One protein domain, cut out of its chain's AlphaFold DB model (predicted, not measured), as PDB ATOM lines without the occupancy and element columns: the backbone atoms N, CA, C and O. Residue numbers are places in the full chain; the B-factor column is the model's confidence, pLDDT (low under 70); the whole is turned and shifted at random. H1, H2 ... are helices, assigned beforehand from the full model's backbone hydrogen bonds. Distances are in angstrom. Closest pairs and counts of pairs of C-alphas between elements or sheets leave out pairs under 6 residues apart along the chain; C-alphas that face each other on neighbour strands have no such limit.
ATOM      1  N   ALA A  50      -4.722  -2.255  15.131       92.88
ATOM      2  CA  ALA A  50      -5.723  -2.413  14.077       92.88
ATOM      3  C   ALA A  50      -5.852  -1.179  13.181       92.88
ATOM      4  O   ALA A  50      -5.873  -1.310  11.957       92.88
ATOM      5  N   CYS A  51      -5.906   0.019  13.765       95.38
ATOM      6  CA  CYS A  51      -5.968   1.260  12.996       95.38
ATOM      7  C   CYS A  51      -4.680   1.492  12.200       95.38
ATOM      8  O   CYS A  51      -4.757   1.862  11.031       95.38
ATOM      9  N   ALA A  52      -3.513   1.206  12.784       95.81
ATOM     10  CA  ALA A  52      -2.233   1.255  12.083       95.81
ATOM     11  C   ALA A  52      -2.234   0.334  10.852       95.81
ATOM     12  O   ALA A  52      -1.829   0.751   9.769       95.81
ATOM     13  N   ARG A  53      -2.786  -0.880  10.975       94.69
ATOM     14  CA  ARG A  53      -2.924  -1.817   9.852       94.69
ATOM     15  C   ARG A  53      -3.867  -1.313   8.760       94.69
ATOM     16  O   ARG A  53      -3.573  -1.484   7.580       94.69
ATOM     17  N   VAL A  54      -4.981  -0.675   9.124       95.75
ATOM     18  CA  VAL A  54      -5.891  -0.053   8.145       95.75
ATOM     19  C   VAL A  54      -5.188   1.074   7.389       95.75
ATOM     20  O   VAL A  54      -5.280   1.126   6.164       95.75
ATOM     21  N   LEU A  55      -4.457   1.941   8.093       96.44
ATOM     22  CA  LEU A  55      -3.694   3.028   7.473       96.44
ATOM     23  C   LEU A  55      -2.584   2.499   6.560       96.44
ATOM     24  O   LEU A  55      -2.414   3.002   5.451       96.44
ATOM     25  N   TRP A  56      -1.875   1.454   6.988       96.69
ATOM     26  CA  TRP A  56      -0.868   0.793   6.164       96.69
ATOM     27  C   TRP A  56      -1.487   0.196   4.896       96.69
ATOM     28  O   TRP A  56      -1.016   0.488   3.802       96.69
ATOM     29  N   ASN A  57      -2.604  -0.532   5.009       95.00
ATOM     30  CA  ASN A  57      -3.321  -1.063   3.845       95.00
ATOM     31  C   ASN A  57      -3.745   0.055   2.879       95.00
ATOM     32  O   ASN A  57      -3.625  -0.097   1.669       95.00
ATOM     33  N   GLN A  58      -4.237   1.186   3.392       96.50
ATOM     34  CA  GLN A  58      -4.596   2.331   2.550       96.50
ATOM     35  C   GLN A  58      -3.384   2.928   1.836       96.50
ATOM     36  O   GLN A  58      -3.499   3.309   0.672       96.50
ATOM     37  N   LYS A  59      -2.239   3.021   2.519       97.62
ATOM     38  CA  LYS A  59      -0.983   3.482   1.921       97.62
ATOM     39  C   LYS A  59      -0.543   2.541   0.796       97.62
ATOM     40  O   LYS A  59      -0.355   3.012  -0.320       97.62
ATOM     41  N   VAL A  60      -0.498   1.236   1.059       94.88
ATOM     42  CA  VAL A  60      -0.139   0.217   0.058       94.88
ATOM     43  C   VAL A  60      -1.077   0.273  -1.146       94.88
ATOM     44  O   VAL A  60      -0.613   0.311  -2.277       94.88
ATOM     45  N   LEU A  61      -2.392   0.379  -0.933       94.56
ATOM     46  CA  LEU A  61      -3.355   0.485  -2.037       94.56
ATOM     47  C   LEU A  61      -3.150   1.743  -2.895       94.56
ATOM     48  O   LEU A  61      -3.394   1.706  -4.100       94.56
ATOM     49  N   LYS A  62      -2.721   2.862  -2.299       96.69
ATOM     50  CA  LYS A  62      -2.386   4.081  -3.050       96.69
ATOM     51  C   LYS A  62      -1.101   3.908  -3.855       96.69
ATOM     52  O   LYS A  62      -1.072   4.305  -5.015       96.69
ATOM     53  N   GLU A  63      -0.077   3.304  -3.262       94.94
ATOM     54  CA  GLU A  63       1.191   3.003  -3.939       94.94
ATOM     55  C   GLU A  63       0.975   2.028  -5.104       94.94
ATOM     56  O   GLU A  63       1.441   2.279  -6.212       94.94
ATOM     57  N   GLU A  64       0.181   0.974  -4.906       92.31
ATOM     58  CA  GLU A  64      -0.210   0.048  -5.973       92.31
ATOM     59  C   GLU A  64      -1.006   0.739  -7.086       92.31
ATOM     60  O   GLU A  64      -0.823   0.425  -8.261       92.31
ATOM     61  N   ALA A  65      -1.893   1.679  -6.745       93.50
ATOM     62  CA  ALA A  65      -2.645   2.441  -7.738       93.50
ATOM     63  C   ALA A  65      -1.738   3.372  -8.558       93.50
ATOM     64  O   ALA A  65      -1.879   3.422  -9.778       93.50
ATOM     65  N   ALA A  66      -0.789   4.056  -7.912       95.62
ATOM     66  CA  ALA A  66       0.200   4.892  -8.591       95.62
ATOM     67  C   ALA A  66       1.112   4.052  -9.500       95.62
ATOM     68  O   ALA A  66       1.323   4.381 -10.664       95.62
ATOM     69  N   HIS A  67       1.575   2.905  -9.007       94.31
ATOM     70  CA  HIS A  67       2.375   1.970  -9.792       94.31
ATOM     71  C   HIS A  67       1.596   1.416 -10.998       94.31
ATOM     72  O   HIS A  67       2.132   1.322 -12.102       94.31
ATOM     73  N   ARG A  68       0.300   1.126 -10.827       92.19
ATOM     74  CA  ARG A  68      -0.582   0.719 -11.930       92.19
ATOM     75  C   ARG A  68      -0.704   1.807 -13.002       92.19
ATOM     76  O   ARG A  68      -0.752   1.459 -14.176       92.19
ATOM     77  N   GLN A  69      -0.750   3.087 -12.624       94.44
ATOM     78  CA  GLN A  69      -0.780   4.203 -13.582       94.44
ATOM     79  C   GLN A  69       0.518   4.277 -14.394       94.44
ATOM     80  O   GLN A  69       0.459   4.273 -15.620       94.44
ATOM     81  N   LEU A  70       1.681   4.199 -13.737       95.31
ATOM     82  CA  LEU A  70       2.981   4.170 -14.424       95.31
ATOM     83  C   LEU A  70       3.100   2.992 -15.404       95.31
ATOM     84  O   LEU A  70       3.666   3.126 -16.489       95.31
ATOM     85  N   HIS A  71       2.538   1.835 -15.047       93.12
ATOM     86  CA  HIS A  71       2.496   0.680 -15.940       93.12
ATOM     87  C   HIS A  71       1.542   0.897 -17.130       93.12
ATOM     88  O   HIS A  71       1.828   0.433 -18.233       93.12
ATOM     89  N   GLN A  72       0.411   1.585 -16.946       90.00
ATOM     90  CA  GLN A  72      -0.505   1.919 -18.049       90.00
ATOM     91  C   GLN A  72       0.121   2.900 -19.045       90.00
ATOM     92  O   GLN A  72      -0.141   2.801 -20.240       90.00
ATOM     93  N   GLU A  73       0.974   3.800 -18.563       95.12
ATOM     94  CA  GLU A  73       1.729   4.752 -19.387       95.12
ATOM     95  C   GLU A  73       2.950   4.115 -20.074       95.12
ATOM     96  O   GLU A  73       3.570   4.739 -20.931       95.12
ATOM     97  N   GLY A  74       3.298   2.871 -19.725       93.50
ATOM     98  CA  GLY A  74       4.486   2.188 -20.245       93.50
ATOM     99  C   GLY A  74       5.805   2.733 -19.690       93.50
ATOM    100  O   GLY A  74       6.861   2.403 -20.219       93.50
ATOM    101  N   LEU A  75       5.755   3.548 -18.631       95.44
ATOM    102  CA  LEU A  75       6.932   4.104 -17.956       95.44
ATOM    103  C   LEU A  75       7.528   3.139 -16.920       95.44
ATOM    104  O   LEU A  75       8.649   3.341 -16.464       95.44
ATOM    105  N   CYS A  76       6.785   2.098 -16.528       92.56
ATOM    106  CA  CYS A  76       7.289   1.042 -15.655       92.56
ATOM    107  C   CYS A  76       7.783  -0.167 -16.460       92.56
ATOM    108  O   CYS A  76       7.008  -0.781 -17.188       92.56
ATOM    109  N   GLU A  77       9.037  -0.573 -16.246       89.81
ATOM    110  CA  GLU A  77       9.638  -1.796 -16.819       89.81
ATOM    111  C   GLU A  77       9.387  -3.058 -15.970       89.81
ATOM    112  O   GLU A  77      10.006  -4.107 -16.143       89.81
ATOM    113  N   CYS A  78       8.479  -2.971 -15.006       88.75
ATOM    114  CA  CYS A  78       8.124  -4.064 -14.122       88.75
ATOM    115  C   CYS A  78       7.367  -5.185 -14.866       88.75
ATOM    116  O   CYS A  78       6.383  -4.940 -15.553       88.75
ATOM    117  N   GLU A  79       7.736  -6.454 -14.646       85.44
ATOM    118  CA  GLU A  79       7.042  -7.623 -15.233       85.44
ATOM    119  C   GLU A  79       5.636  -7.885 -14.638       85.44
ATOM    120  O   GLU A  79       4.975  -8.883 -14.947       85.44
ATOM    121  N   VAL A  80       5.169  -7.017 -13.738       84.88
ATOM    122  CA  VAL A  80       3.940  -7.215 -12.968       84.88
ATOM    123  C   VAL A  80       2.719  -6.944 -13.839       84.88
ATOM    124  O   VAL A  80       2.303  -5.812 -14.044       84.88
ATOM    125  N   ILE A  81       2.060  -8.016 -14.278       81.81
ATOM    126  CA  ILE A  81       0.800  -7.916 -15.020       81.81
ATOM    127  C   ILE A  81      -0.339  -7.629 -14.037       81.81
ATOM    128  O   ILE A  81      -0.777  -8.511 -13.284       81.81
ATOM    129  N   PHE A  82      -0.803  -6.379 -14.041       79.38
ATOM    130  CA  PHE A  82      -1.875  -5.879 -13.175       79.38
ATOM    131  C   PHE A  82      -3.288  -6.244 -13.639       79.38
ATOM    132  O   PHE A  82      -4.197  -6.295 -12.802       79.38
ATOM    133  N   ASP A  83      -3.480  -6.483 -14.936       78.88
ATOM    134  CA  ASP A  83      -4.758  -6.930 -15.480       78.88
ATOM    135  C   ASP A  83      -4.928  -8.428 -15.261       78.88
ATOM    136  O   ASP A  83      -4.148  -9.245 -15.751       78.88
ATOM    137  N   ALA A  84      -5.972  -8.797 -14.517       75.62
ATOM    138  CA  ALA A  84      -6.305 -10.195 -14.259       75.62
ATOM    139  C   ALA A  84      -6.571 -10.957 -15.568       75.62
ATOM    140  O   ALA A  84      -6.139 -12.098 -15.707       75.62
ATOM    141  N   GLU A  85      -7.210 -10.302 -16.543       75.12
ATOM    142  CA  GLU A  85      -7.501 -10.886 -17.853       75.12
ATOM    143  C   GLU A  85      -6.225 -11.098 -18.682       75.12
ATOM    144  O   GLU A  85      -6.033 -12.162 -19.267       75.12
ATOM    145  N   GLU A  86      -5.304 -10.131 -18.686       73.19
ATOM    146  CA  GLU A  86      -4.019 -10.245 -19.388       73.19
ATOM    147  C   GLU A  86      -3.118 -11.302 -18.731       73.19
ATOM    148  O   GLU A  86      -2.487 -12.116 -19.413       73.19
ATOM    149  N   ARG A  87      -3.118 -11.364 -17.392       78.62
ATOM    150  CA  ARG A  87      -2.422 -12.410 -16.632       78.62
ATOM    151  C   ARG A  87      -2.970 -13.789 -16.988       78.62
ATOM    152  O   ARG A  87      -2.185 -14.711 -17.206       78.62
ATOM    153  N   GLU A  88      -4.292 -13.932 -17.080       77.19
ATOM    154  CA  GLU A  88      -4.924 -15.188 -17.482       77.19
ATOM    155  C   GLU A  88      -4.592 -15.543 -18.935       77.19
ATOM    156  O   GLU A  88      -4.216 -16.683 -19.196       77.19
ATOM    157  N   ARG A  89      -4.624 -14.589 -19.878       78.88
ATOM    158  CA  ARG A  89      -4.223 -14.833 -21.279       78.88
ATOM    159  C   ARG A  89      -2.785 -15.325 -21.400       78.88
ATOM    160  O   ARG A  89      -2.519 -16.194 -22.230       78.88
ATOM    161  N   ARG A  90      -1.867 -14.785 -20.594       75.12
ATOM    162  CA  ARG A  90      -0.442 -15.149 -20.633       75.12
ATOM    163  C   ARG A  90      -0.153 -16.479 -19.933       75.12
ATOM    164  O   ARG A  90       0.701 -17.226 -20.400       75.12
ATOM    165  N   MET A  91      -0.877 -16.782 -18.852       74.44
ATOM    166  CA  MET A  91      -0.787 -18.058 -18.125       74.44
ATOM    167  C   MET A  91      -1.555 -19.188 -18.808       74.44
ATOM    168  O   MET A  91      -1.260 -20.360 -18.562       74.44
TER     169      MET A  91
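What this domain is: This is residues 50 to 91 of the 326 residues of an uncharacterized protein of Phialocephala subalpina (UniProt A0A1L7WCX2). One long straight helix, H1, makes the longest axis, and from its last-residue end an unnamed link, residues 73 to 83, loops out and leads to a short helix, H2, set off to one side, in an open L. Residues 50 to 63 of H1 and 84 to 89 of H2 stick out free. The printed part has 42 residues with two named helices, H1 then H2, and no named strand; the class is all helix. It is loose, with a radius of gyration of the C-alphas of 13.1 A, and flat, spanning 38 by 23 by 12 A.

How they stand to each other: H1, residues 50 to 72, and H2, residues 84 to 91, are apart. In both, every O i to N i+4 pair is within hydrogen-bond range.

Where its parts are: H1 begins at C-alpha 50, (-5.723, -2.413, 14.077), and runs 32.8 A to C-alpha 72, (-0.505, 1.919, -18.049). H2 runs 10.4 A from C-alpha 84 to C-alpha 91, (-0.787, -18.058, -18.125).

The domain as a whole: The C-alphas farthest apart, of Cys 51 and Arg 89, are 37.9 A apart. The printed part has no cut. The link from H1 to H2, 11 residues, is long. Mean pLDDT of the printed part is 89.3, and no printed residue is under 70; H2 has a mean of 76.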